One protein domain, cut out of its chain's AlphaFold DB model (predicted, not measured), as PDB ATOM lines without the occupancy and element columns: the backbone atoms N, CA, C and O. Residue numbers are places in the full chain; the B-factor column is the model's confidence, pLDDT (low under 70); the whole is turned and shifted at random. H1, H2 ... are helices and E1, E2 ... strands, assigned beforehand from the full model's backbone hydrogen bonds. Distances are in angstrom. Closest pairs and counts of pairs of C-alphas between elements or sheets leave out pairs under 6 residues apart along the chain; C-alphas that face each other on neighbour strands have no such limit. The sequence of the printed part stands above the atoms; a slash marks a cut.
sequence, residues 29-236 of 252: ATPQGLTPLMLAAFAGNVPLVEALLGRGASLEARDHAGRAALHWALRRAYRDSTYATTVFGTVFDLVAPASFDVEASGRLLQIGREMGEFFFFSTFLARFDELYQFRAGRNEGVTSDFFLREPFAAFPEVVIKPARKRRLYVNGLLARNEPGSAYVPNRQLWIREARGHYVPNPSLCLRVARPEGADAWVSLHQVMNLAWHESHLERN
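This is residues 29 to 236 of the 252 residues of the protein "Ankyrin repeat domain-containing protein" of Deltaproteobacteria bacterium (UniProt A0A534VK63). Four short, nearly aligned helices, H1, H2, H3 and H5, form a four-cornered bundle at one end of the domain, and H6 lies in the middle, meeting H3 about perpendicularly through residues 122 to 127. Away from the bundle are two small strand parts: a twisted sheet of four strands, which H6 only grazes, and the hairpin of E3 and E4 with H9 near it. The printed part has 208 residues, with eleven named helices and six named strands in the order H1 H2 H3 H4 H5 E1 E2 H6 H7 H8 H9 E3 E4 E5 E6 H10 H11; the larger sheet runs E2 E1 E5 E6, antiparallel throughout, and the class is mixed, helices and strands. The whole is compact and rounded, with a radius of gyration of the C-alphas of 16.6 A and spans of 45 by 39 by 38 A.

H1, residues 36 to 43, and H2, residues 46 to 53, form a helical hairpin; they touch at Ala 40 and Val 49, whose C-alphas are 5.7 A apart, at a shallow tilt of 17 degrees. H3, residues 69 to 77, is the hub, touching four helices. It touches H1, the same way at 13 degrees, with C-alphas 38 and 69 closest at 4.0 A. H4, residues 81 to 86, touches H3 only at the corner, C-alphas 77 and 84 being closest at 4.3 A. H5, residues 88 to 95, touches H3, opposite ways at 7 degrees, closest at C-alphas 70 and 95, 5.5 A. H5 also touches H2, closest at C-alphas 46 and 91, 6.2 A. E1, residues 99 to 104, and E2, residues 107 to 112, form a hairpin, with N 102 and O 109 2.8 A apart. H6, residues 116 to 127, touches H3, about perpendicular at 81 degrees, with C-alphas 71 and 126 closest at 4.3 A. H7, residues 129 to 132, meets H6 only through their link. H8, residues 144 to 148, only just touches H6, with 3 pairs of C-alphas within 8 A, the closest being 120 and 147 at 7.3 A. H9, residues 167 to 176, touches H8, closest at C-alphas 144 and 170, 6.3 A. E3, residues 190 to 194, and E4, residues 197 to 200, form a hairpin, with N 191 and O 199 2.8 A apart. E5, residues 205 to 208, is the antiparallel neighbour of E1, with N 103 and O 205 2.9 A apart. E6, residues 216 to 219, forms a hairpin with E5, with N 206 and O 218 2.8 A apart. H10, residues 220 to 223, is on this sheet at a height of 8.6 A. H11, residues 226 to 236, touches H7, closest at C-alphas 129 and 229, 7.0 A. Every O i to N i+4 pair is within hydrogen-bond range in H1 to H6, H8 and H9, against 5 of 7 in H11; H7 and H10 are too short for such a pair.

H1 begins at C-alpha 36 (121.855, 191.097, 204.204). From first to last C-alpha H3 measures 12.5 A, E1 15.8 A, E2 15.9 A, H6 16.8 A, H9 14.2 A and H11 15.4 A. H6 begins at C-alpha 116 (126.034, 192.731, 231.829), and H11 ends at C-alpha 236 (135.329, 213.558, 207.069).

The C-alphas farthest apart are those of Gly 54 and Gly 137, 47.0 A. The printed part has no cut. The long links are H2 to H3, H7 to H8, H8 to H9 and H9 to E3. The mean pLDDT of the printed part is 89.2; residues 131 to 140, 211 to 213, 227 and 229 to 236 are under 70.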
ATOM      1  N   ALA A  29     128.058 190.618 200.307       94.00
ATOM      2  CA  ALA A  29     128.331 191.907 200.927       94.00
ATOM      3  C   ALA A  29     128.187 193.075 199.946       94.00
ATOM      4  O   ALA A  29     128.532 192.982 198.767       94.00
ATOM      5  N   THR A  30     127.716 194.219 200.446       92.69
ATOM      6  CA  THR A  30     127.846 195.495 199.725       92.69
ATOM      7  C   THR A  30     129.324 195.916 199.634       92.69
ATOM      8  O   THR A  30     130.163 195.374 200.354       92.69
ATOM      9  N   PRO A  31     129.677 196.961 198.858       90.06
ATOM     10  CA  PRO A  31     131.045 197.495 198.844       90.06
ATOM     11  C   PRO A  31     131.572 197.995 200.204       90.06
ATOM     12  O   PRO A  31     132.753 198.300 200.327       90.06
ATOM     13  N   GLN A  32     130.713 198.129 201.220       87.12
ATOM     14  CA  GLN A  32     131.098 198.472 202.594       87.12
ATOM     15  C   GLN A  32     131.219 197.242 203.513       87.12
ATOM     16  O   GLN A  32     131.423 197.401 204.716       87.12
ATOM     17  N   GLY A  33     131.068 196.030 202.973       93.00
ATOM     18  CA  GLY A  33     131.096 194.787 203.741       93.00
ATOM     19  C   GLY A  33     129.767 194.443 204.422       93.00
ATOM     20  O   GLY A  33     129.732 193.554 205.264       93.00
ATOM     21  N   LEU A  34     128.671 195.147 204.117       95.19
ATOM     22  CA  LEU A  34     127.392 194.917 204.797       95.19
ATOM     23  C   LEU A  34     126.704 193.677 204.235       95.19
ATOM     24  O   LEU A  34     126.390 193.653 203.045       95.19
ATOM     25  N   THR A  35     126.424 192.699 205.094       97.19
ATOM     26  CA  THR A  35     125.651 191.505 204.728       97.19
ATOM     27  C   THR A  35     124.143 191.776 204.786       97.19
ATOM     28  O   THR A  35     123.705 192.751 205.417       97.19
ATOM     29  N   PRO A  36     123.301 190.915 204.183       97.56
ATOM     30  CA  PRO A  36     121.855 191.097 204.204       97.56
ATOM     31  C   PRO A  36     121.305 191.049 205.632       97.56
ATOM     32  O   PRO A  36     120.395 191.805 205.964       97.56
ATOM     33  N   LEU A  37     121.902 190.220 206.498       98.50
ATOM     34  CA  LEU A  37     121.504 190.098 207.900       98.50
ATOM     35  C   LEU A  37     121.754 191.395 208.685       98.50
ATOM     36  O   LEU A  37     120.901 191.806 209.469       98.50
ATOM     37  N   MET A  38     122.872 192.089 208.439       98.19
ATOM     38  CA  MET A  38     123.149 193.392 209.063       98.19
ATOM     39  C   MET A  38     122.122 194.450 208.656       98.19
ATOM     40  O   MET A  38     121.644 195.212 209.500       98.19
ATOM     41  N   LEU A  39     121.778 194.493 207.367       97.69
ATOM     42  CA  LEU A  39     120.810 195.444 206.822       97.69
ATOM     43  C   LEU A  39     119.392 195.155 207.333       97.69
ATOM     44  O   LEU A  39     118.706 196.082 207.760       97.69
ATOM     45  N   ALA A  40     118.983 193.885 207.374       98.06
ATOM     46  CA  ALA A  40     117.694 193.461 207.918       98.06
ATOM     47  C   ALA A  40     117.573 193.765 209.421       98.06
ATOM     48  O   ALA A  40     116.555 194.307 209.862       98.06
ATOM     49  N   ALA A  41     118.630 193.495 210.198       98.50
ATOM     50  CA  ALA A  41     118.686 193.822 211.618       98.50
ATOM     51  C   ALA A  41     118.566 195.336 211.845       98.50
ATOM     52  O   ALA A  41     117.743 195.772 212.647       98.50
ATOM     53  N   PHE A  42     119.314 196.151 211.093       97.38
ATOM     54  CA  PHE A  42     119.217 197.613 211.166       97.38
ATOM     55  C   PHE A  42     117.827 198.140 210.778       97.38
ATOM     56  O   PHE A  42     117.328 199.070 211.412       97.38
ATOM     57  N   ALA A  43     117.201 197.553 209.755       96.31
ATOM     58  CA  ALA A  43     115.859 197.914 209.303       96.31
ATOM     59  C   ALA A  43     114.760 197.496 210.298       96.31
ATOM     60  O   ALA A  43     113.691 198.097 210.318       96.31
ATOM     61  N   GLY A  44     115.016 196.490 211.142       97.19
ATOM     62  CA  GLY A  44     114.016 195.936 212.062       97.19
ATOM     63  C   GLY A  44     113.041 194.977 211.388       97.19
ATOM     64  O   GLY A  44     111.953 194.734 211.906       97.19
ATOM     65  N   ASN A  45     113.416 194.438 210.226       97.69
ATOM     66  CA  ASN A  45     112.582 193.527 209.455       97.69
ATOM     67  C   ASN A  45     112.724 192.099 209.984       97.69
ATOM     68  O   ASN A  45     113.470 191.290 209.435       97.69
ATOM     69  N   VAL A  46     112.017 191.816 211.078       98.12
ATOM     70  CA  VAL A  46     112.044 190.519 211.771       98.12
ATOM     71  C   VAL A  46     111.804 189.334 210.818       98.12
ATOM     72  O   VAL A  46     112.654 188.446 210.804       98.12
ATOM     73  N   PRO A  47     110.772 189.328 209.944       98.19
ATOM     74  CA  PRO A  47     110.566 188.215 209.011       98.19
ATOM     75  C   PRO A  47     111.743 187.972 208.058       98.19
ATOM     76  O   PRO A  47     112.053 186.830 207.723       98.19
ATOM     77  N   LEU A  48     112.417 189.037 207.611       98.31
ATOM     78  CA  LEU A  48     113.607 188.900 206.776       98.31
ATOM     79  C   LEU A  48     114.806 188.384 207.582       98.31
ATOM     80  O   LEU A  48     115.547 187.545 207.078       98.31
ATOM     81  N   VAL A  49     114.990 188.840 208.826       98.62
ATOM     82  CA  VAL A  49     116.026 188.308 209.730       98.62
ATOM     83  C   VAL A  49     115.848 186.799 209.901       98.62
ATOM     84  O   VAL A  49     116.788 186.046 209.661       98.62
ATOM     85  N   GLU A  50     114.637 186.341 210.221       98.50
ATOM     86  CA  GLU A  50     114.317 184.913 210.356       98.50
ATOM     87  C   GLU A  50     114.576 184.142 209.054       98.50
ATOM     88  O   GLU A  50     115.209 183.086 209.067       98.50
ATOM     89  N   ALA A  51     114.149 184.685 207.908       98.00
ATOM     90  CA  ALA A  51     114.334 184.047 206.605       98.00
ATOM     91  C   ALA A  51     115.809 183.926 206.179       98.00
ATOM     92  O   ALA A  51     116.153 182.991 205.448       98.00
ATOM     93  N   LEU A  52     116.662 184.868 206.590       98.56
ATOM     94  CA  LEU A  52     118.104 184.845 206.341       98.56
ATOM     95  C   LEU A  52     118.814 183.866 207.282       98.56
ATOM     96  O   LEU A  52     119.622 183.062 206.823       98.56
ATOM     97  N   LEU A  53     118.468 183.871 208.573       98.44
ATOM     98  CA  LEU A  53     118.995 182.904 209.541       98.44
ATOM     99  C   LEU A  53     118.613 181.467 209.163       98.44
ATOM    100  O   LEU A  53     119.462 180.581 209.185       98.44
ATOM    101  N   GLY A  54     117.379 181.245 208.700       98.00
ATOM    102  CA  GLY A  54     116.934 179.951 208.169       98.00
ATOM    103  C   GLY A  54     117.683 179.494 206.909       98.00
ATOM    104  O   GLY A  54     117.647 178.313 206.577       98.00
ATOM    105  N   ARG A  55     118.385 180.406 206.222       97.44
ATOM    106  CA  ARG A  55     119.284 180.118 205.089       97.44
ATOM    107  C   ARG A  55     120.759 180.014 205.493       97.44
ATOM    108  O   ARG A  55     121.609 179.889 204.619       97.44
ATOM    109  N   GLY A  56     121.068 180.069 206.787       96.38
ATOM    110  CA  GLY A  56     122.433 179.952 207.298       96.38
ATOM    111  C   GLY A  56     123.243 181.248 207.258       96.38
ATOM    112  O   GLY A  56     124.466 181.174 207.219       96.38
ATOM    113  N   ALA A  57     122.594 182.420 207.257       97.38
ATOM    114  CA  ALA A  57     123.300 183.696 207.387       97.38
ATOM    115  C   ALA A  57     124.157 183.726 208.663       97.38
ATOM    116  O   ALA A  57     123.676 183.386 209.749       97.38
ATOM    117  N   SER A  58     125.407 184.168 208.549       95.06
ATOM    118  CA  SER A  58     126.334 184.187 209.676       95.06
ATOM    119  C   SER A  58     126.044 185.338 210.642       95.06
ATOM    120  O   SER A  58     126.037 186.514 210.268       95.06
ATOM    121  N   LEU A  59     125.884 185.004 211.927       95.25
ATOM    122  CA  LEU A  59     125.805 185.980 213.022       95.25
ATOM    123  C   LEU A  59     127.134 186.718 213.250       95.25
ATOM    124  O   LEU A  59     127.135 187.843 213.748       95.25
ATOM    125  N   GLU A  60     128.250 186.094 212.863       92.19
ATOM    126  CA  GLU A  60     129.616 186.560 213.127       92.19
ATOM    127  C   GLU A  60     130.241 187.311 211.946       92.19
ATOM    128  O   GLU A  60     131.345 187.844 212.076       92.19
ATOM    129  N   ALA A  61     129.557 187.383 210.796       93.00
ATOM    130  CA  ALA A  61     130.016 188.186 209.669       93.00
ATOM    131  C   ALA A  61     130.194 189.651 210.096       93.00
ATOM    132  O   ALA A  61     129.376 190.191 210.844       93.00
ATOM    133  N   ARG A  62     131.259 190.304 209.618       92.25
ATOM    134  CA  ARG A  62     131.620 191.682 209.986       92.25
ATOM    135  C   ARG A  62     131.808 192.549 208.753       92.25
ATOM    136  O   ARG A  62     132.420 192.122 207.780       92.25
ATOM    137  N   ASP A  63     131.296 193.772 208.830       92.69
ATOM    138  CA  ASP A  63     131.542 194.792 207.817       92.69
ATOM    139  C   ASP A  63     132.972 195.351 207.903       92.69
ATOM    140  O   ASP A  63     133.768 194.983 208.771       92.69
ATOM    141  N   HIS A  64     133.308 196.295 207.020       89.75
ATOM    142  CA  HIS A  64     134.633 196.922 207.032       89.75
ATOM    143  C   HIS A  64     134.927 197.726 208.312       89.75
ATOM    144  O   HIS A  64     136.085 198.029 208.567       89.75
ATOM    145  N   ALA A  65     133.924 198.067 209.121       87.00
ATOM    146  CA  ALA A  65     134.094 198.715 210.420       87.00
ATOM    147  C   ALA A  65     134.081 197.703 211.584       87.00
ATOM    148  O   ALA A  65     133.903 198.089 212.738       87.00
ATOM    149  N   GLY A  66     134.200 196.402 211.294       90.56
ATOM    150  CA  GLY A  66     134.241 195.355 212.308       90.56
ATOM    151  C   GLY A  66     132.887 195.001 212.924       90.56
ATOM    152  O   GLY A  66     132.839 194.306 213.943       90.56
ATOM    153  N   ARG A  67     131.769 195.467 212.355       93.12
ATOM    154  CA  ARG A  67     130.432 195.323 212.944       93.12
ATOM    155  C   ARG A  67     129.670 194.146 212.364       93.12
ATOM    156  O   ARG A  67     129.470 194.065 211.159       93.12
ATOM    157  N   ALA A  68     129.168 193.307 213.258       95.62
ATOM    158  CA  ALA A  68     128.169 192.274 212.974       95.62
ATOM    159  C   ALA A  68     126.715 192.782 213.067       95.62
ATOM    160  O   ALA A  68     126.468 193.925 213.462       95.62
ATOM    161  N   ALA A  69     125.740 191.922 212.755       98.00
ATOM    162  CA  ALA A  69     124.314 192.270 212.739       98.00
ATOM    163  C   ALA A  69     123.800 192.837 214.078       98.00
ATOM    164  O   ALA A  69     123.124 193.869 214.088       98.00
ATOM    165  N   LEU A  70     124.209 192.249 215.210       98.25
ATOM    166  CA  LEU A  70     123.903 192.765 216.553       98.25
ATOM    167  C   LEU A  70     124.335 194.227 216.736       98.25
ATOM    168  O   LEU A  70     123.596 195.047 217.282       98.25
ATOM    169  N   HIS A  71     125.529 194.576 216.260       97.69
ATOM    170  CA  HIS A  71     126.076 195.922 216.407       97.69
ATOM    171  C   HIS A  71     125.249 196.950 215.629       97.69
ATOM    172  O   HIS A  71     125.022 198.064 216.104       97.69
ATOM    173  N   TRP A  72     124.756 196.579 214.447       97.62
ATOM    174  CA  TRP A  72     123.867 197.425 213.659       97.62
ATOM    175  C   TRP A  72     122.494 197.605 214.325       97.62
ATOM    176  O   TRP A  72     122.017 198.741 214.398       97.62
ATOM    177  N   ALA A  73     121.911 196.550 214.902       98.31
ATOM    178  CA  ALA A  73     120.682 196.652 215.696       98.31
ATOM    179  C   ALA A  73     120.852 197.580 216.914       98.31
ATOM    180  O   ALA A  73     120.049 198.490 217.121       98.31
ATOM    181  N   LEU A  74     121.949 197.436 217.670       97.75
ATOM    182  CA  LEU A  74     122.282 198.315 218.800       97.75
ATOM    183  C   LEU A  74     122.434 199.779 218.365       97.75
ATOM    184  O   LEU A  74     121.857 200.673 218.984       97.75
ATOM    185  N   ARG A  75     123.164 200.047 217.273       94.94
ATOM    186  CA  ARG A  75     123.298 201.410 216.723       94.94
ATOM    187  C   ARG A  75     121.947 202.024 216.379       94.94
ATOM    188  O   ARG A  75     121.754 203.213 216.619       94.94
ATOM    189  N   ARG A  76     121.040 201.245 215.780       95.75
ATOM    190  CA  ARG A  76     119.691 201.710 215.441       95.75
ATOM    191  C   ARG A  76     118.896 202.020 216.705       95.75
ATOM    192  O   ARG A  76     118.356 203.117 216.800       95.75
ATOM    193  N   ALA A  77     118.904 201.114 217.682       97.50
ATOM    194  CA  ALA A  77     118.205 201.287 218.954       97.50
ATOM    195  C   ALA A  77     118.664 202.539 219.708       97.50
ATOM    196  O   ALA A  77     117.839 203.293 220.203       97.50
ATOM    197  N   TYR A  78     119.963 202.843 219.720       95.50
ATOM    198  CA  TYR A  78     120.465 204.071 220.345       95.50
ATOM    199  C   TYR A  78     120.092 205.372 219.607       95.50
ATOM    200  O   TYR A  78     120.299 206.455 220.146       95.50
ATOM    201  N   ARG A  79     119.568 205.298 218.378       93.88
ATOM    202  CA  ARG A  79     119.210 206.466 217.548       93.88
ATOM    203  C   ARG A  79     117.710 206.647 217.359       93.88
ATOM    204  O   ARG A  79     117.287 207.715 216.931       93.88
ATOM    205  N   ASP A  80     116.930 205.607 217.617       96.06
ATOM    206  CA  ASP A  80     115.505 205.567 217.325       96.06
ATOM    207  C   ASP A  80     114.765 204.884 218.479       96.06
ATOM    208  O   ASP A  80     114.832 203.667 218.656       96.06
ATOM    209  N   SER A  81     114.066 205.698 219.274       96.75
ATOM    210  CA  SER A  81     113.312 205.233 220.442       96.75
ATOM    211  C   SER A  81     112.155 204.309 220.060       96.75
ATOM    212  O   SER A  81     111.872 203.341 220.768       96.75
ATOM    213  N   THR A  82     111.516 204.543 218.909       97.44
ATOM    214  CA  THR A  82     110.456 203.664 218.408       97.44
ATOM    215  C   THR A  82     111.033 202.299 218.069       97.44
ATOM    216  O   THR A  82     110.518 201.292 218.549       97.44
ATOM    217  N   TYR A  83     112.141 202.235 217.328       97.62
ATOM    218  CA  TYR A  83     112.818 200.963 217.058       97.62
ATOM    219  C   TYR A  83     113.225 200.256 218.362       97.62
ATOM    220  O   TYR A  83     112.943 199.068 218.537       97.62
ATOM    221  N   ALA A  84     113.838 200.996 219.294       98.00
ATOM    222  CA  ALA A  84     114.330 200.477 220.569       98.00
ATOM    223  C   ALA A  84     113.241 199.838 221.439       98.00
ATOM    224  O   ALA A  84     113.513 198.863 222.136       98.00
ATOM    225  N   THR A  85     112.024 200.381 221.409       97.00
ATOM    226  CA  THR A  85     110.924 199.947 222.283       97.00
ATOM    227  C   THR A  85     109.967 198.956 221.627       97.00
ATOM    228  O   THR A  85     109.267 198.246 222.343       97.00
ATOM    229  N   THR A  86     109.939 198.871 220.293       97.06
ATOM    230  CA  THR A  86     108.953 198.046 219.569       97.06
ATOM    231  C   THR A  86     109.538 196.761 218.989       97.06
ATOM    232  O   THR A  86     108.969 195.694 219.189       97.06
ATOM    233  N   VAL A  87     110.670 196.841 218.283       97.44
ATOM    234  CA  VAL A  87     111.211 195.718 217.490       97.44
ATOM    235  C   VAL A  87     112.582 195.250 217.961       97.44
ATOM    236  O   VAL A  87     112.953 194.101 217.728       97.44
ATOM    237  N   PHE A  88     113.339 196.112 218.644       98.38
ATOM    238  CA  PHE A  88     114.720 195.819 219.012       98.38
ATOM    239  C   PHE A  88     114.861 194.578 219.896       98.38
ATOM    240  O   PHE A  88     115.795 193.817 219.686       98.38
ATOM    241  N   GLY A  89     113.938 194.337 220.835       98.44
ATOM    242  CA  GLY A  89     113.972 193.136 221.680       98.44
ATOM    243  C   GLY A  89     113.944 191.849 220.857       98.44
ATOM    244  O   GLY A  89     114.825 191.010 221.005       98.44
ATOM    245  N   THR A  90     113.000 191.755 219.918       98.56
ATOM    246  CA  THR A  90     112.870 190.608 219.009       98.56
ATOM    247  C   THR A  90     114.083 190.462 218.096       98.56
ATOM    248  O   THR A  90     114.616 189.368 217.946       98.56
ATOM    249  N   VAL A  91     114.558 191.561 217.499       98.69
ATOM    250  CA  VAL A  91     115.755 191.520 216.645       98.69
ATOM    251  C   VAL A  91     116.969 191.070 217.455       98.69
ATOM    252  O   VAL A  91     117.712 190.213 216.993       98.69
ATOM    253  N   PHE A  92     117.162 191.611 218.660       98.50
ATOM    254  CA  PHE A  92     118.261 191.245 219.549       98.50
ATOM    255  C   PHE A  92     118.238 189.755 219.888       98.50
ATOM    256  O   PHE A  92     119.286 189.123 219.839       98.50
ATOM    257  N   ASP A  93     117.072 189.175 220.173       98.00
ATOM    258  CA  ASP A  93     116.967 187.737 220.435       98.00
ATOM    259  C   ASP A  93     117.411 186.868 219.264       98.00
ATOM    260  O   ASP A  93     118.025 185.826 219.483       98.00
ATOM    261  N   LEU A  94     117.127 187.312 218.041       98.44
ATOM    262  CA  LEU A  94     117.480 186.594 216.823       98.44
ATOM    263  C   LEU A  94     118.962 186.727 216.469       98.44
ATOM    264  O   LEU A  94     119.554 185.774 215.972       98.44
ATOM    265  N   VAL A  95     119.558 187.908 216.683       98.25
ATOM    266  CA  VAL A  95     120.902 188.216 216.158       98.25
ATOM    267  C   VAL A  95     122.003 188.303 217.213       98.25
ATOM    268  O   VAL A  95     123.175 188.395 216.851       98.25
ATOM    269  N   ALA A  96     121.673 188.332 218.505       97.75
ATOM    270  CA  ALA A  96     122.685 188.315 219.553       97.75
ATOM    271  C   ALA A  96     123.221 186.886 219.738       97.75
ATOM    272  O   ALA A  96     122.432 185.993 220.066       97.75
ATOM    273  N   PRO A  97     124.539 186.650 219.600       95.50
ATOM    274  CA  PRO A  97     125.103 185.339 219.887       95.50
ATOM    275  C   PRO A  97     124.905 184.976 221.364       95.50
ATOM    276  O   PRO A  97     124.778 185.846 222.230       95.50
ATOM    277  N   ALA A  98     124.900 183.675 221.667       94.94
ATOM    278  CA  ALA A  98     124.745 183.186 223.038       94.94
ATOM    279  C   ALA A  98     125.887 183.652 223.960       94.94
ATOM    280  O   ALA A  98     125.679 183.878 225.152       94.94
ATOM    281  N   SER A  99     127.085 183.815 223.400       95.69
ATOM    282  CA  SER A  99     128.273 184.318 224.080       95.69
ATOM    283  C   SER A  99     129.306 184.792 223.064       95.69
ATOM    284  O   SER A  99     129.216 184.443 221.890       95.69
ATOM    285  N   PHE A 100     130.340 185.484 223.531       93.44
ATOM    286  CA  PHE A 100     131.604 185.597 222.805       93.44
ATOM    287  C   PHE A 100     132.769 185.195 223.709       93.44
ATOM    288  O   PHE A 100     132.706 185.371 224.930       93.44
ATOM    289  N   ASP A 101     133.830 184.676 223.100       94.00
ATOM    290  CA  ASP A 101     135.046 184.298 223.811       94.00
ATOM    291  C   ASP A 101     136.071 185.432 223.722       94.00
ATOM    292  O   ASP A 101     136.343 185.972 222.642       94.00
ATOM    293  N   VAL A 102     136.658 185.774 224.866       93.94
ATOM    294  CA  VAL A 102     137.770 186.719 224.969       93.94
ATOM    295  C   VAL A 102     138.979 186.052 225.597       93.94
ATOM    296  O   VAL A 102     138.863 185.214 226.492       93.94
ATOM    297  N   GLU A 103     140.148 186.475 225.151       94.12
ATOM    298  CA  GLU A 103     141.403 186.227 225.830       94.12
ATOM    299  C   GLU A 103     141.896 187.557 226.400       94.12
ATOM    300  O   GLU A 103     141.991 188.559 225.686       94.12
ATOM    301  N   ALA A 104     142.198 187.562 227.695       90.75
ATOM    302  CA  ALA A 104     142.819 188.690 228.369       90.75
ATOM    303  C   ALA A 104     144.001 188.191 229.196       90.75
ATOM    304  O   ALA A 104     143.825 187.380 230.110       90.75
ATOM    305  N   SER A 105     145.204 188.685 228.894       86.00
ATOM    306  CA  SER A 105     146.423 188.348 229.641       86.00
ATOM    307  C   SER A 105     146.647 186.825 229.761       86.00
ATOM    308  O   SER A 105     146.932 186.322 230.848       86.00
ATOM    309  N   GLY A 106     146.444 186.073 228.668       86.88
ATOM    310  CA  GLY A 106     146.599 184.612 228.626       86.88
ATOM    311  C   GLY A 106     145.454 183.804 229.250       86.88
ATOM    312  O   GLY A 106     145.539 182.579 229.326       86.88
ATOM    313  N   ARG A 107     144.374 184.449 229.714       90.25
ATOM    314  CA  ARG A 107     143.180 183.767 230.240       90.25
ATOM    315  C   ARG A 107     142.046 183.769 229.231       90.25
ATOM    316  O   ARG A 107     141.596 184.833 228.821       90.25
ATOM    317  N   LEU A 108     141.523 182.579 228.949       93.31
ATOM    318  CA  LEU A 108     140.332 182.376 228.128       93.31
ATOM    319  C   LEU A 108     139.073 182.550 228.982       93.31
ATOM    320  O   LEU A 108     138.952 181.966 230.062       93.31
ATOM    321  N   LEU A 109     138.146 183.377 228.513       93.19
ATOM    322  CA  LEU A 109     136.926 183.742 229.221       93.19
ATOM    323  C   LEU A 109     135.755 183.760 228.240       93.19
ATOM    324  O   LEU A 109     135.791 184.469 227.239       93.19
ATOM    325  N   GLN A 110     134.685 183.047 228.574       95.00
ATOM    326  CA  GLN A 110     133.427 183.117 227.839       95.00
ATOM    327  C   GLN A 110     132.510 184.165 228.481       95.00
ATOM    328  O   GLN A 110     132.256 184.137 229.691       95.00
ATOM    329  N   ILE A 111     132.014 185.106 227.678       96.12
ATOM    330  CA  ILE A 111     131.097 186.163 228.109       96.12
ATOM    331  C   ILE A 111     129.704 185.852 227.570       96.12
ATOM    332  O   ILE A 111     129.424 186.073 226.394       96.12
ATOM    333  N   GLY A 112     128.837 185.326 228.435       96.44
ATOM    334  CA  GLY A 112     127.468 184.945 228.088       96.44
ATOM    335  C   GLY A 112     126.526 186.139 227.932       96.44
ATOM    336  O   GLY A 112     126.666 187.156 228.619       96.44
ATOM    337  N   ARG A 113     125.536 186.009 227.042       96.00
ATOM    338  CA  ARG A 113     124.500 187.018 226.747       96.00
ATOM    339  C   ARG A 113     123.708 187.446 227.982       96.00
ATOM    340  O   ARG A 113     123.220 188.570 228.065       96.00
ATOM    341  N   GLU A 114     123.605 186.576 228.978       94.75
ATOM    342  CA  GLU A 114     122.973 186.846 230.261       94.75
ATOM    343  C   GLU A 114     123.801 187.751 231.180       94.75
ATOM    344  O   GLU A 114     123.266 188.219 232.187       94.75
ATOM    345  N   MET A 115     125.074 188.024 230.879       95.19
ATOM    346  CA  MET A 115     125.948 188.906 231.659       95.19
ATOM    347  C   MET A 115     125.741 190.378 231.275       95.19
ATOM    348  O   MET A 115     125.321 190.704 230.169       95.19
ATOM    349  N   GLY A 116     126.043 191.306 232.188       95.62
ATOM    350  CA  GLY A 116     126.034 192.731 231.829       95.62
ATOM    351  C   GLY A 116     127.151 193.047 230.834       95.62
ATOM    352  O   GLY A 116     126.957 193.800 229.886       95.62
ATOM    353  N   GLU A 117     128.309 192.425 231.042       96.19
ATOM    354  CA  GLU A 117     129.527 192.568 230.257       96.19
ATOM    355  C   GLU A 117     129.271 192.356 228.767       96.19
ATOM    356  O   GLU A 117     129.736 193.161 227.965       96.19
ATOM    357  N   PHE A 118     128.458 191.357 228.411       97.38
ATOM    358  CA  PHE A 118     128.080 191.104 227.027       97.38
ATOM    359  C   PHE A 118     127.438 192.328 226.375       97.38
ATOM    360  O   PHE A 118     127.882 192.790 225.322       97.38
ATOM    361  N   PHE A 119     126.411 192.882 227.025       97.12
ATOM    362  CA  PHE A 119     125.669 194.023 226.502       97.12
ATOM    363  C   PHE A 119     126.552 195.269 226.404       97.12
ATOM    364  O   PHE A 119     126.574 195.926 225.362       97.12
ATOM    365  N   PHE A 120     127.281 195.608 227.473       96.12
ATOM    366  CA  PHE A 120     128.090 196.830 227.495       96.12
ATOM    367  C   PHE A 120     129.249 196.747 226.501       96.12
ATOM    368  O   PHE A 120     129.527 197.729 225.817       96.12
ATOM    369  N   PHE A 121     129.873 195.578 226.351       95.06
ATOM    370  CA  PHE A 121     130.951 195.390 225.382       95.06
ATOM    371  C   PHE A 121     130.426 195.421 223.943       95.06
ATOM    372  O   PHE A 121     130.955 196.155 223.114       95.06
ATOM    373  N   SER A 122     129.306 194.750 223.658       95.56
ATOM    374  CA  SER A 122     128.663 194.815 222.336       95.56
ATOM    375  C   SER A 122     128.213 196.237 221.985       95.56
ATOM    376  O   SER A 122     128.389 196.695 220.858       95.56
ATOM    377  N   THR A 123     127.672 196.977 222.958       94.62
ATOM    378  CA  THR A 123     127.281 198.387 222.787       94.62
ATOM    379  C   THR A 123     128.485 199.266 222.486       94.62
ATOM    380  O   THR A 123     128.411 200.148 221.629       94.62
ATOM    381  N   PHE A 124     129.598 199.014 223.173       91.00
ATOM    382  CA  PHE A 124     130.852 199.697 222.921       91.00
ATOM    383  C   PHE A 124     131.318 199.472 221.476       91.00
ATOM    384  O   PHE A 124     131.457 200.443 220.735       91.00
ATOM    385  N   LEU A 125     131.446 198.215 221.034       89.50
ATOM    386  CA  LEU A 125     131.830 197.875 219.655       89.50
ATOM    387  C   LEU A 125     130.879 198.496 218.620       89.50
ATOM    388  O   LEU A 125     131.303 199.011 217.585       89.50
ATOM    389  N   ALA A 126     129.579 198.506 218.915       92.19
ATOM    390  CA  ALA A 126     128.565 199.060 218.028       92.19
ATOM    391  C   ALA A 126     128.757 200.558 217.768       92.19
ATOM    392  O   ALA A 126     128.501 201.034 216.659       92.19
ATOM    393  N   ARG A 127     129.200 201.307 218.778       89.31
ATOM    394  CA  ARG A 127     129.208 202.776 218.788       89.31
ATOM    395  C   ARG A 127     130.610 203.374 218.922       89.31
ATOM    396  O   ARG A 127     130.746 204.568 219.154       89.31
ATOM    397  N   PHE A 128     131.648 202.563 218.753       79.62
ATOM    398  CA  PHE A 128     133.038 202.965 218.954       79.62
ATOM    399  C   PHE A 128     133.503 204.116 218.044       79.62
ATOM    400  O   PHE A 128     134.224 205.009 218.478       79.62
ATOM    401  N   ASP A 129     133.044 204.153 216.793       76.31
ATOM    402  CA  ASP A 129     133.318 205.246 215.850       76.31
ATOM    403  C   ASP A 129     132.820 206.610 216.332       76.31
ATOM    404  O   ASP A 129     133.375 207.633 215.929       76.31
ATOM    405  N   GLU A 130     131.796 206.643 217.193       75.19
ATOM    406  CA  GLU A 130     131.330 207.884 217.811       75.19
ATOM    407  C   GLU A 130     132.439 208.506 218.665       75.19
ATOM    408  O   GLU A 130     132.486 209.722 218.758       75.19
ATOM    409  N   LEU A 131     133.372 207.717 219.207       65.44
ATOM    410  CA  LEU A 131     134.516 208.213 219.980       65.44
ATOM    411  C   LEU A 131     135.587 208.842 219.090       65.44
ATOM    412  O   LEU A 131     136.161 209.869 219.443       65.44
ATOM    413  N   TYR A 132     135.818 208.279 217.903       57.91
ATOM    414  CA  TYR A 132     136.833 208.782 216.971       57.91
ATOM    415  C   TYR A 132     136.450 210.124 216.346       57.91
ATOM    416  O   TYR A 132     137.323 210.936 216.045       57.91
ATOM    417  N   GLN A 133     135.152 210.405 216.209       54.81
ATOM    418  CA  GLN A 133     134.671 211.715 215.763       54.81
ATOM    419  C   GLN A 133     134.986 212.843 216.766       54.81
ATOM    420  O   GLN A 133     134.984 214.009 216.379       54.81
ATOM    421  N   PHE A 134     135.304 212.511 218.023       49.38
ATOM    422  CA  PHE A 134     135.619 213.466 219.088       49.38
ATOM    423  C   PHE A 134     137.123 213.699 219.318       49.38
ATOM    424  O   PHE A 134     137.470 214.332 220.317       49.38
ATOM    425  N   ARG A 135     138.029 213.302 218.402       51.69
ATOM    426  CA  ARG A 135     139.465 213.684 218.460       51.69
ATOM    427  C   ARG A 135     139.696 215.182 218.145       51.69
ATOM    428  O   ARG A 135     140.449 215.544 217.249       51.69
ATOM    429  N   ALA A 136     139.060 216.055 218.926       46.66
ATOM    430  CA  ALA A 136     139.277 217.498 219.016       46.66
ATOM    431  C   ALA A 136     139.735 217.890 220.442       46.66
ATOM    432  O   ALA A 136     139.246 218.854 221.031       46.66
ATOM    433  N   GLY A 137     140.664 217.110 221.017       49.81
ATOM    434  CA  GLY A 137     141.515 217.548 222.134       49.81
ATOM    435  C   GLY A 137     141.009 217.376 223.575       49.81
ATOM    436  O   GLY A 137     141.486 218.109 224.438       49.81
ATOM    437  N   ARG A 138     140.084 216.453 223.894       51.81
ATOM    438  CA  ARG A 138     139.726 216.105 225.294       51.81
ATOM    439  C   ARG A 138     139.458 214.602 225.483       51.81
ATOM    440  O   ARG A 138     138.929 213.986 224.570       51.81
ATOM    441  N   ASN A 139     139.828 214.098 226.675       52.38
ATOM    442  CA  ASN A 139     139.775 212.723 227.217       52.38
ATOM    443  C   ASN A 139     139.335 211.582 226.277       52.38
ATOM    444  O   ASN A 139     138.187 211.510 225.846       52.38
ATOM    445  N   GLU A 140     140.233 210.610 226.120       63.81
ATOM    446  CA  GLU A 140     140.272 209.583 225.067       63.81
ATOM    447  C   GLU A 140     139.377 208.341 225.311       63.81
ATOM    448  O   GLU A 140     139.418 207.387 224.538       63.81
ATOM    449  N   GLY A 141     138.492 208.365 226.322       73.75
ATOM    450  CA  GLY A 141     137.660 207.215 226.721       73.75
ATOM    451  C   GLY A 141     136.154 207.486 226.862       73.75
ATOM    452  O   GLY A 141     135.698 208.627 226.923       73.75
ATOM    453  N   VAL A 142     135.356 206.415 226.970       83.06
ATOM    454  CA  VAL A 142     133.916 206.467 227.275       83.06
ATOM    455  C   VAL A 142     133.658 206.680 228.760       83.06
ATOM    456  O   VAL A 142     134.262 206.032 229.614       83.06
ATOM    457  N   THR A 143     132.694 207.539 229.075       88.81
ATOM    458  CA  THR A 143     132.102 207.608 230.414       88.81
ATOM    459  C   THR A 143     130.892 206.688 230.515       88.81
ATOM    460  O   THR A 143     130.339 206.252 229.508       88.81
ATOM    461  N   SER A 144     130.404 206.428 231.729       90.50
ATOM    462  CA  SER A 144     129.148 205.686 231.915       90.50
ATOM    463  C   SER A 144     127.967 206.323 231.176       90.50
ATOM    464  O   SER A 144     127.076 205.611 230.715       90.50
ATOM    465  N   ASP A 145     127.982 207.647 230.996       90.38
ATOM    466  CA  ASP A 145     126.935 208.366 230.269       90.38
ATOM    467  C   ASP A 145     126.869 207.972 228.793       90.38
ATOM    468  O   ASP A 145     125.799 208.061 228.206       90.38
ATOM    469  N   PHE A 146     127.960 207.483 228.193       90.12
ATOM    470  CA  PHE A 146     127.952 206.932 226.835       90.12
ATOM    471  C   PHE A 146     126.921 205.804 226.680       90.12
ATOM    472  O   PHE A 146     126.188 205.767 225.686       90.12
ATOM    473  N   PHE A 147     126.845 204.917 227.674       91.88
ATOM    474  CA  PHE A 147     125.935 203.773 227.680       91.88
ATOM    475  C   PHE A 147     124.517 204.148 228.110       91.88
ATOM    476  O   PHE A 147     123.557 203.553 227.630       91.88
ATOM    477  N   LEU A 148     124.400 205.129 229.009       94.00
ATOM    478  CA  LEU A 148     123.146 205.522 229.652       94.00
ATOM    479  C   LEU A 148     122.304 206.512 228.838       94.00
ATOM    480  O   LEU A 148     121.233 206.895 229.300       94.00
ATOM    481  N   ARG A 149     122.771 206.953 227.663       92.50
ATOM    482  CA  ARG A 149     122.011 207.887 226.818       92.50
ATOM    483  C   ARG A 149     120.664 207.295 226.422       92.50
ATOM    484  O   ARG A 149     120.571 206.108 226.111       92.50
ATOM    485  N   GLU A 150     119.647 208.149 226.362       92.06
ATOM    486  CA  GLU A 150     118.360 207.771 225.782       92.06
ATOM    487  C   GLU A 150     118.548 207.201 224.365       92.06
ATOM    488  O   GLU A 150     119.417 207.681 223.629       92.06
ATOM    489  N   PRO A 151     117.774 206.169 223.979       94.94
ATOM    490  CA  PRO A 151     116.624 205.590 224.685       94.94
ATOM    491  C   PRO A 151     116.958 204.381 225.594       94.94
ATOM    492  O   PRO A 151     116.102 203.534 225.841       94.94
ATOM    493  N   PHE A 152     118.196 204.256 226.099       96.56
ATOM    494  CA  PHE A 152     118.661 203.089 226.869       96.56
ATOM    495  C   PHE A 152     117.766 202.696 228.055       96.56
ATOM    496  O   PHE A 152     117.549 201.507 228.309       96.56
ATOM    497  N   ALA A 153     117.218 203.675 228.782       95.75
ATOM    498  CA  ALA A 153     116.335 203.409 229.916       95.75
ATOM    499  C   ALA A 153     115.111 202.563 229.507       95.75
ATOM    500  O   ALA A 153     114.667 201.692 230.266       95.75
ATOM    501  N   ALA A 154     114.632 202.751 228.274       95.62
ATOM    502  CA  ALA A 154     113.472 202.082 227.701       95.62
ATOM    503  C   ALA A 154     113.790 200.756 226.980       95.62
ATOM    504  O   ALA A 154     112.867 200.104 226.498       95.62
ATOM    505  N   PHE A 155     115.053 200.312 226.920       97.81
ATOM    506  CA  PHE A 155     115.397 199.041 226.264       97.81
ATOM    507  C   PHE A 155     114.652 197.854 226.901       97.81
ATOM    508  O   PHE A 155     114.505 197.817 228.126       97.81
ATOM    509  N   PRO A 156     114.186 196.865 226.125       97.19
ATOM    510  CA  PRO A 156     113.404 195.755 226.660       97.19
ATOM    511  C   PRO A 156     114.240 194.863 227.591       97.19
ATOM    512  O   PRO A 156     115.462 194.773 227.466       97.19
ATOM    513  N   GLU A 157     113.579 194.182 228.533       96.19
ATOM    514  CA  GLU A 157     114.252 193.349 229.546       96.19
ATOM    515  C   GLU A 157     115.089 192.222 228.933       96.19
ATOM    516  O   GLU A 157     116.149 191.890 229.468       96.19
ATOM    517  N   VAL A 158     114.651 191.699 227.786       95.62
ATOM    518  CA  VAL A 158     115.367 190.653 227.054       95.62
ATOM    519  C   VAL A 158     116.758 191.093 226.585       95.62
ATOM    520  O   VAL A 158     117.680 190.286 226.519       95.62
ATOM    521  N   VAL A 159     116.939 192.396 226.355       97.25
ATOM    522  CA  VAL A 159     118.238 192.997 226.035       97.25
ATOM    523  C   VAL A 159     119.023 193.271 227.313       97.25
ATOM    524  O   VAL A 159     120.205 192.945 227.420       97.25
ATOM    525  N   ILE A 160     118.384 193.926 228.289       97.31
ATOM    526  CA  ILE A 160     119.032 194.298 229.541       97.31
ATOM    527  C   ILE A 160     118.041 194.398 230.702       97.31
ATOM    528  O   ILE A 160     117.096 195.190 230.704       97.31
ATOM    529  N   LYS A 161     118.323 193.629 231.761       97.00
ATOM    530  CA  LYS A 161     117.510 193.608 232.982       97.00
ATOM    531  C   LYS A 161     117.385 195.004 233.607       97.00
ATOM    532  O   LYS A 161     118.403 195.699 233.711       97.00
ATOM    533  N   PRO A 162     116.213 195.386 234.151       96.69
ATOM    534  CA  PRO A 162     116.002 196.698 234.774       96.69
ATOM    535  C   PRO A 162     117.067 197.084 235.812       96.69
ATOM    536  O   PRO A 162     117.570 198.207 235.814       96.69
ATOM    537  N   ALA A 163     117.505 196.127 236.640       96.50
ATOM    538  CA  ALA A 163     118.534 196.347 237.660       96.50
ATOM    539  C   ALA A 163     119.894 196.815 237.096       96.50
ATOM    540  O   ALA A 163     120.665 197.465 237.808       96.50
ATOM    541  N   ARG A 164     120.185 196.507 235.825       97.25
ATOM    542  CA  ARG A 164     121.455 196.805 235.144       97.25
ATOM    543  C   ARG A 164     121.462 198.148 234.420       97.25
ATOM    544  O   ARG A 164     122.516 198.588 233.973       97.25
ATOM    545  N   LYS A 165     120.312 198.818 234.343       96.69
ATOM    546  CA  LYS A 165     120.170 200.117 233.675       96.69
ATOM    547  C   LYS A 165     120.608 201.300 234.543       96.69
ATOM    548  O   LYS A 165     120.676 202.433 234.079       96.69
ATOM    549  N   ARG A 166     120.895 201.062 235.826       96.12
ATOM    550  CA  ARG A 166     121.273 202.118 236.773       96.12
ATOM    551  C   ARG A 166     122.745 202.485 236.623       96.12
ATOM    552  O   ARG A 166     123.598 201.604 236.598       96.12
ATOM    553  N   ARG A 167     123.061 203.782 236.679       96.25
ATOM    554  CA  ARG A 167     124.445 204.295 236.647       96.25
ATOM    555  C   ARG A 167     125.371 203.634 237.668       96.25
ATOM    556  O   ARG A 167     126.511 203.332 237.339       96.25
ATOM    557  N   LEU A 168     124.873 203.345 238.873       96.75
ATOM    558  CA  LEU A 168     125.639 202.621 239.891       96.75
ATOM    559  C   LEU A 168     126.077 201.226 239.411       96.75
ATOM    560  O   LEU A 168     127.216 200.831 239.642       96.75
ATOM    561  N   TYR A 169     125.199 200.505 238.704       97.38
ATOM    562  CA  TYR A 169     125.534 199.205 238.125       97.38
ATOM    563  C   TYR A 169     126.592 199.344 237.029       97.38
ATOM    564  O   TYR A 169     127.577 198.611 237.054       97.38
ATOM    565  N   VAL A 170     126.417 200.299 236.108       96.50
ATOM    566  CA  VAL A 170     127.368 200.546 235.007       96.50
ATOM    567  C   VAL A 170     128.751 200.897 235.555       96.50
ATOM    568  O   VAL A 170     129.736 200.276 235.172       96.50
ATOM    569  N   ASN A 171     128.824 201.809 236.529       95.62
ATOM    570  CA  ASN A 171     130.078 202.178 237.189       95.62
ATOM    571  C   ASN A 171     130.766 200.967 237.831       95.62
ATOM    572  O   ASN A 171     131.965 200.774 237.646       95.62
ATOM    573  N   GLY A 172     130.014 200.149 238.575       95.56
ATOM    574  CA  GLY A 172     130.549 198.946 239.212       95.56
ATOM    575  C   GLY A 172     130.980 197.878 238.204       95.56
ATOM    576  O   GLY A 172     131.946 197.164 238.453       95.56
ATOM    577  N   LEU A 173     130.291 197.770 237.064       96.25
ATOM    578  CA  LEU A 173     130.645 196.859 235.977       96.25
ATOM    579  C   LEU A 173     131.942 197.259 235.290       96.25
ATOM    580  O   LEU A 173     132.775 196.391 235.044       96.25
ATOM    581  N   LEU A 174     132.121 198.543 234.997       95.38
ATOM    582  CA  LEU A 174     133.365 199.029 234.411       95.38
ATOM    583  C   LEU A 174     134.523 198.807 235.395       95.38
ATOM    584  O   LEU A 174     135.493 198.145 235.046       95.38
ATOM    585  N   ALA A 175     134.353 199.216 236.657       94.31
ATOM    586  CA  ALA A 175     135.396 199.117 237.679       94.31
ATOM    587  C   ALA A 175     135.837 197.681 238.006       94.31
ATOM    588  O   ALA A 175     137.026 197.411 238.165       94.31
ATOM    589  N   ARG A 176     134.903 196.724 238.094       94.94
ATOM    590  CA  ARG A 176     135.245 195.320 238.402       94.94
ATOM    591  C   ARG A 176     135.966 194.591 237.264       94.94
ATOM    592  O   ARG A 176     136.502 193.510 237.476       94.94
ATOM    593  N   ASN A 177     135.923 195.156 236.060       95.06
ATOM    594  CA  ASN A 177     136.542 194.606 234.860       95.06
ATOM    595  C   ASN A 177     137.799 195.400 234.451       95.06
ATOM    596  O   ASN A 177     138.259 195.249 233.324       95.06
ATOM    597  N   GLU A 178     138.343 196.238 235.342       93.81
ATOM    598  CA  GLU A 178     139.662 196.862 235.181       93.81
ATOM    599  C   GLU A 178     140.784 195.864 235.531       93.81
ATOM    600  O   GLU A 178     140.633 195.090 236.490       93.81
ATOM    601  N   PRO A 179     141.936 195.890 234.830       90.44
ATOM    602  CA  PRO A 179     143.150 195.228 235.290       90.44
ATOM    603  C   PRO A 179     143.459 195.584 236.750       90.44
ATOM    604  O   PRO A 179     143.394 196.743 237.146       90.44
ATOM    605  N   GLY A 180     143.766 194.575 237.569       87.06
ATOM    606  CA  GLY A 180     144.071 194.762 238.994       87.06
ATOM    607  C   GLY A 180     142.859 194.807 239.936       87.06
ATOM    608  O   GLY A 180     143.048 194.811 241.150       87.06
ATOM    609  N   SER A 181     141.618 194.776 239.433       92.25
ATOM    610  CA  SER A 181     140.450 194.594 240.308       92.25
ATOM    611  C   SER A 181     140.485 193.228 241.004       92.25
ATOM    612  O   SER A 181     140.719 192.206 240.355       92.25
ATOM    613  N   ALA A 182     140.176 193.209 242.305       91.00
ATOM    614  CA  ALA A 182     140.085 191.999 243.128       91.00
ATOM    615  C   ALA A 182     138.836 191.137 242.843       91.00
ATOM    616  O   ALA A 182     138.646 190.092 243.461       91.00
ATOM    617  N   TYR A 183     137.954 191.574 241.939       90.56
ATOM    618  CA  TYR A 183     136.756 190.827 241.564       90.56
ATOM    619  C   TYR A 183     137.109 189.503 240.864       90.56
ATOM    620  O   TYR A 183     138.028 189.453 240.054       90.56
ATOM    621  N   VAL A 184     136.361 188.423 241.121       84.88
ATOM    622  CA  VAL A 184     136.610 187.108 240.504       84.88
ATOM    623  C   VAL A 184     135.321 186.555 239.870       84.88
ATOM    624  O   VAL A 184     134.310 186.462 240.563       84.88
ATOM    625  N   PRO A 185     135.333 186.164 238.577       85.25
ATOM    626  CA  PRO A 185     136.429 186.343 237.624       85.25
ATOM    627  C   PRO A 185     136.510 187.797 237.119       85.25
ATOM    628  O   PRO A 185     135.529 188.343 236.607       85.25
ATOM    629  N   ASN A 186     137.694 188.404 237.218       89.88
ATOM    630  CA  ASN A 186     138.021 189.655 236.534       89.88
ATOM    631  C   ASN A 186     138.233 189.367 235.045       89.88
ATOM    632  O   ASN A 186     139.091 188.552 234.698       89.88
ATOM    633  N   ARG A 187     137.450 190.019 234.179       92.88
ATOM    634  CA  ARG A 187     137.514 189.798 232.727       92.88
ATOM    635  C   ARG A 187     138.409 190.788 231.988       92.88
ATOM    636  O   ARG A 187     138.616 190.615 230.796       92.88
ATOM    637  N   GLN A 188     138.921 191.804 232.684       93.75
ATOM    638  CA  GLN A 188     139.866 192.793 232.157       93.75
ATOM    639  C   GLN A 188     139.410 193.415 230.827       93.75
ATOM    640  O   GLN A 188     140.206 193.580 229.907       93.75
ATOM    641  N   LEU A 189     138.114 193.725 230.709       93.00
ATOM    642  CA  LEU A 189     137.524 194.213 229.459       93.00
ATOM    643  C   LEU A 189     137.881 195.677 229.160       93.00
ATOM    644  O   LEU A 189     137.813 196.105 228.008       93.00
ATOM    645  N   TRP A 190     138.250 196.456 230.180       91.38
ATOM    646  CA  TRP A 190     138.428 197.905 230.066       91.38
ATOM    647  C   TRP A 190     139.682 198.369 230.789       91.38
ATOM    648  O   TRP A 190     140.038 197.820 231.825       91.38
ATOM    649  N   ILE A 191     140.289 199.445 230.301       89.81
ATOM    650  CA  ILE A 191     141.298 200.216 231.024       89.81
ATOM    651  C   ILE A 191     140.712 201.578 231.360       89.81
ATOM    652  O   ILE A 191     140.038 202.201 230.540       89.81
ATOM    653  N   ARG A 192     140.976 202.044 232.579       89.75
ATOM    654  CA  ARG A 192     140.663 203.403 233.003       89.75
ATOM    655  C   ARG A 192     141.878 204.298 232.761       89.75
ATOM    656  O   ARG A 192     142.828 204.259 233.532       89.75
ATOM    657  N   GLU A 193     141.827 205.123 231.723       85.31
ATOM    658  CA  GLU A 193     142.903 206.082 231.410       85.31
ATOM    659  C   GLU A 193     142.812 207.351 232.263       85.31
ATOM    660  O   GLU A 193     143.815 207.952 232.634       85.31
ATOM    661  N   ALA A 194     141.589 207.748 232.615       85.44
ATOM    662  CA  ALA A 194     141.310 208.911 233.446       85.44
ATOM    663  C   ALA A 194     140.082 208.658 234.324       85.44
ATOM    664  O   ALA A 194     139.310 207.717 234.122       85.44
ATOM    665  N   ARG A 195     139.860 209.517 235.324       85.25
ATOM    666  CA  ARG A 195     138.710 209.391 236.232       85.25
ATOM    667  C   ARG A 195     137.403 209.308 235.433       85.25
ATOM    668  O   ARG A 195     136.981 210.280 234.813       85.25
ATOM    669  N   GLY A 196     136.770 208.135 235.475       84.81
ATOM    670  CA  GLY A 196     135.499 207.864 234.804       84.81
ATOM    671  C   GLY A 196     135.577 207.709 233.284       84.81
ATOM    672  O   GLY A 196     134.518 207.589 232.681       84.81
ATOM    673  N   HIS A 197     136.771 207.708 232.688       87.69
ATOM    674  CA  HIS A 197     136.986 207.526 231.253       87.69
ATOM    675  C   HIS A 197     137.642 206.171 231.018       87.69
ATOM    676  O   HIS A 197     138.712 205.891 231.562       87.69
ATOM    677  N   TYR A 198     136.968 205.341 230.229       88.75
ATOM    678  CA  TYR A 198     137.365 203.970 229.964       88.75
ATOM    679  C   TYR A 198     137.591 203.748 228.478       88.75
ATOM    680  O   TYR A 198     136.808 204.197 227.646       88.75
ATOM    681  N   VAL A 199     138.619 202.989 228.155       86.12
ATOM    682  CA  VAL A 199     138.870 202.446 226.820       86.12
ATOM    683  C   VAL A 199     138.802 200.926 226.915       86.12
ATOM    684  O   VAL A 199     138.929 200.374 228.014       86.12
ATOM    685  N   PRO A 200     138.554 200.206 225.815       87.19
ATOM    686  CA  PRO A 200     138.597 198.765 225.866       87.19
ATOM    687  C   PRO A 200     140.054 198.363 226.067       87.19
ATOM    688  O   PRO A 200     140.967 199.035 225.584       87.19
ATOM    689  N   ASN A 201     140.286 197.285 226.800       89.31
ATOM    690  CA  ASN A 201     141.647 196.844 227.041       89.31
ATOM    691  C   ASN A 201     142.318 196.454 225.696       89.31
ATOM    692  O   ASN A 201     141.837 195.540 225.024       89.31
ATOM    693  N   PRO A 202     143.406 197.132 225.272       84.31
ATOM    694  CA  PRO A 202     144.031 196.909 223.972       84.31
ATOM    695  C   PRO A 202     144.723 195.545 223.863       84.31
ATOM    696  O   PRO A 202     144.997 195.107 222.750       84.31
ATOM    697  N   SER A 203     144.983 194.861 224.986       88.81
ATOM    698  CA  SER A 203     145.521 193.496 224.981       88.81
ATOM    699  C   SER A 203     144.464 192.416 224.751       88.81
ATOM    700  O   SER A 203     144.814 191.241 224.684       88.81
ATOM    701  N   LEU A 204     143.181 192.782 224.637       92.25
ATOM    702  CA  LEU A 204     142.119 191.816 224.385       92.25
ATOM    703  C   LEU A 204     142.254 191.196 223.000       92.25
ATOM    704  O   LEU A 204     142.354 191.903 221.993       92.25
ATOM    705  N   CYS A 205     142.107 189.878 222.956       94.19
ATOM    706  CA  CYS A 205     141.804 189.149 221.736       94.19
ATOM    707  C   CYS A 205     140.374 188.614 221.815       94.19
ATOM    708  O   CYS A 205     139.913 188.182 222.871       94.19
ATOM    709  N   LEU A 206     139.666 188.631 220.690       93.06
ATOM    710  CA  LEU A 206     138.394 187.939 220.538       93.06
ATOM    711  C   LEU A 206     138.619 186.709 219.678       93.06
ATOM    712  O   LEU A 206     139.382 186.745 218.708       93.06
ATOM    713  N   ARG A 207     137.909 185.637 220.002       92.94
ATOM    714  CA  ARG A 207     137.819 184.491 219.112       92.94
ATOM    715  C   ARG A 207     136.900 184.841 217.946       92.94
ATOM    716  O   ARG A 207     135.763 185.255 218.152       92.94
ATOM    717  N   VAL A 208     137.400 184.682 216.729       88.50
ATOM    718  CA  VAL A 208     136.659 184.936 215.492       88.50
ATOM    719  C   VAL A 208     136.651 183.662 214.660       88.50
ATOM    720  O   VAL A 208     137.707 183.070 214.413       88.50
ATOM    721  N   ALA A 209     135.458 183.260 214.223       82.56
ATOM    722  CA  ALA A 209     135.283 182.134 213.319       82.56
ATOM    723  C   ALA A 209     135.911 182.445 211.956       82.56
ATOM    724  O   ALA A 209     135.709 183.529 211.398       82.56
ATOM    725  N   ARG A 210     136.682 181.501 211.412       77.62
ATOM    726  CA  ARG A 210     137.224 181.607 210.054       77.62
ATOM    727  C   ARG A 210     136.338 180.834 209.073       77.62
ATOM    728  O   ARG A 210     135.852 179.769 209.438       77.62
ATOM    729  N   PRO A 211     136.161 181.327 207.831       65.19
ATOM    730  CA  PRO A 211     135.418 180.599 206.799       65.19
ATOM    731  C   PRO A 211     136.008 179.213 206.503       65.19
ATOM    732  O   PRO A 211     135.272 178.273 206.227       65.19
ATOM    733  N   GLU A 212     137.334 179.087 206.600       68.56
ATOM    734  CA  GLU A 212     138.069 177.840 206.407       68.56
ATOM    735  C   GLU A 212     139.094 177.676 207.542       68.56
ATOM    736  O   GLU A 212     139.984 178.514 207.719       68.56
ATOM    737  N   GLY A 213     138.966 176.601 208.325       68.94
ATOM    738  CA  GLY A 213     139.903 176.235 209.394       68.94
ATOM    739  C   GLY A 213     139.406 176.503 210.817       68.94
ATOM    740  O   GLY A 213     138.236 176.780 211.054       68.94
ATOM    741  N   ALA A 214     140.319 176.359 211.782       76.25
ATOM    742  CA  ALA A 214     140.026 176.604 213.190       76.25
ATOM    743  C   ALA A 214     139.828 178.101 213.468       76.25
ATOM    744  O   ALA A 214     140.426 178.960 212.811       76.25
ATOM    745  N   ASP A 215     139.021 178.398 214.485       86.75
ATOM    746  CA  ASP A 215     138.842 179.758 214.980       86.75
ATOM    747  C   ASP A 215     140.186 180.401 215.330       86.75
ATOM    748  O   ASP A 215     141.129 179.737 215.767       86.75
ATOM    749  N   ALA A 216     140.258 181.719 215.176       89.88
ATOM    750  CA  ALA A 216     141.456 182.472 215.500       89.88
ATOM    751  C   ALA A 216     141.212 183.480 216.610       89.88
ATOM    752  O   ALA A 216     140.179 184.146 216.654       89.88
ATOM    753  N   TRP A 217     142.223 183.641 217.454       92.56
ATOM    754  CA  TRP A 217     142.326 184.764 218.369       92.56
ATOM    755  C   TRP A 217     142.826 185.977 217.596       92.56
ATOM    756  O   TRP A 217     143.921 185.970 217.034       92.56
ATOM    757  N   VAL A 218     141.980 186.997 217.516       92.38
ATOM    758  CA  VAL A 218     142.233 188.224 216.767       92.38
ATOM    759  C   VAL A 218     142.225 189.381 217.749       92.38
ATOM    760  O   VAL A 218     141.295 189.516 218.545       92.38
ATOM    761  N   SER A 219     143.254 190.225 217.693       91.94
ATOM    762  CA  SER A 219     143.331 191.402 218.561       91.94
ATOM    763  C   SER A 219     142.105 192.296 218.383       91.94
ATOM    764  O   SER A 219     141.592 192.469 217.273       91.94
ATOM    765  N   LEU A 220     141.654 192.928 219.462       87.44
ATOM    766  CA  LEU A 220     140.504 193.823 219.416       87.44
ATOM    767  C   LEU A 220     140.704 194.970 218.407       87.44
ATOM    768  O   LEU A 220     139.758 195.357 217.724       87.44
ATOM    769  N   HIS A 221     141.933 195.470 218.258       84.12
ATOM    770  CA  HIS A 221     142.295 196.455 217.235       84.12
ATOM    771  C   HIS A 221     141.914 195.969 215.825       84.12
ATOM    772  O   HIS A 221     141.239 196.681 215.078       84.12
ATOM    773  N   GLN A 222     142.296 194.743 215.471       86.50
ATOM    774  CA  GLN A 222     141.966 194.154 214.174       86.50
ATOM    775  C   GLN A 222     140.466 193.886 214.037       86.50
ATOM    776  O   GLN A 222     139.897 194.176 212.988       86.50
ATOM    777  N   VAL A 223     139.806 193.407 215.097       85.94
ATOM    778  CA  VAL A 223     138.352 193.174 215.096       85.94
ATOM    779  C   VAL A 223     137.573 194.461 214.846       85.94
ATOM    780  O   VAL A 223     136.614 194.443 214.084       85.94
ATOM    781  N   MET A 224     137.978 195.574 215.461       82.00
ATOM    782  CA  MET A 224     137.363 196.890 215.252       82.00
ATOM    783  C   MET A 224     137.821 197.568 213.956       82.00
ATOM    784  O   MET A 224     137.330 198.642 213.633       82.00
ATOM    785  N   ASN A 225     138.783 196.982 213.239       83.19
ATOM    786  CA  ASN A 225     139.428 197.563 212.067       83.19
ATOM    787  C   ASN A 225     139.814 199.046 212.266       83.19
ATOM    788  O   ASN A 225     139.417 199.919 211.490       83.19
ATOM    789  N   LEU A 226     140.565 199.362 213.334       72.81
ATOM    790  CA  LEU A 226     140.862 200.770 213.665       72.81
ATOM    791  C   LEU A 226     141.617 201.500 212.547       72.81
ATOM    792  O   LEU A 226     141.362 202.681 212.328       72.81
ATOM    793  N   ALA A 227     142.448 200.800 211.771       69.44
ATOM    794  CA  ALA A 227     143.103 201.367 210.589       69.44
ATOM    795  C   ALA A 227     142.094 201.917 209.554       69.44
ATOM    796  O   ALA A 227     142.313 202.965 208.933       69.44
ATOM    797  N   TRP A 228     140.946 201.251 209.380       72.44
ATOM    798  CA  TRP A 228     139.856 201.770 208.555       72.44
ATOM    799  C   TRP A 228     139.235 203.027 209.173       72.44
ATOM    800  O   TRP A 228     139.018 204.014 208.464       72.44
ATOM    801  N   HIS A 229     139.005 203.031 210.490       69.19
ATOM    802  CA  HIS A 229     138.470 204.195 211.200       69.19
ATOM    803  C   HIS A 229     139.372 205.422 211.076       69.19
ATOM    804  O   HIS A 229     138.870 206.498 210.753       69.19
ATOM    805  N   GLU A 230     140.682 205.273 211.259       66.56
ATOM    806  CA  GLU A 230     141.647 206.368 211.115       66.56
ATOM    807  C   GLU A 230     141.649 206.915 209.682       66.56
ATOM    808  O   GLU A 230     141.425 208.103 209.458       66.56
ATOM    809  N   SER A 231     141.744 206.045 208.674       65.94
ATOM    810  CA  SER A 231     141.802 206.473 207.268       65.94
ATOM    811  C   SER A 231     140.502 207.084 206.709       65.94
ATOM    812  O   SER A 231     140.565 207.926 205.806       65.94
ATOM    813  N   HIS A 232     139.322 206.683 207.207       60.12
ATOM    814  CA  HIS A 232     138.017 207.090 206.657       60.12
ATOM    815  C   HIS A 232     137.259 208.120 207.509       60.12
ATOM    816  O   HIS A 232     136.447 208.874 206.960       60.12
ATOM    817  N   LEU A 233     137.511 208.211 208.819       53.53
ATOM    818  CA  LEU A 233     136.935 209.268 209.663       53.53
ATOM    819  C   LEU A 233     137.757 210.563 209.596       53.53
ATOM    820  O   LEU A 233     137.158 211.640 209.574       53.53
ATOM    821  N   GLU A 234     139.085 210.496 209.434       47.91
ATOM    822  CA  GLU A 234     139.920 211.693 209.230       47.91
ATOM    823  C   GLU A 234     139.548 212.464 207.958       47.91
ATOM    824  O   GLU A 234     139.542 213.696 207.953       47.91
ATOM    825  N   ARG A 235     139.166 211.764 206.882       44.00
ATOM    826  CA  ARG A 235     138.707 212.405 205.635       44.00
ATOM    827  C   ARG A 235     137.433 213.232 205.832       44.00
ATOM    828  O   ARG A 235     137.280 214.261 205.182       44.00
ATOM    829  N   ASN A 236     136.554 212.824 206.747       38.41
ATOM    830  CA  ASN A 236     135.329 213.558 207.069       38.41
ATOM    831  C   ASN A 236     135.579 214.702 208.068       38.41
ATOM    832  O   ASN A 236     134.989 215.773 207.913       38.41
TER     833      ASN A 236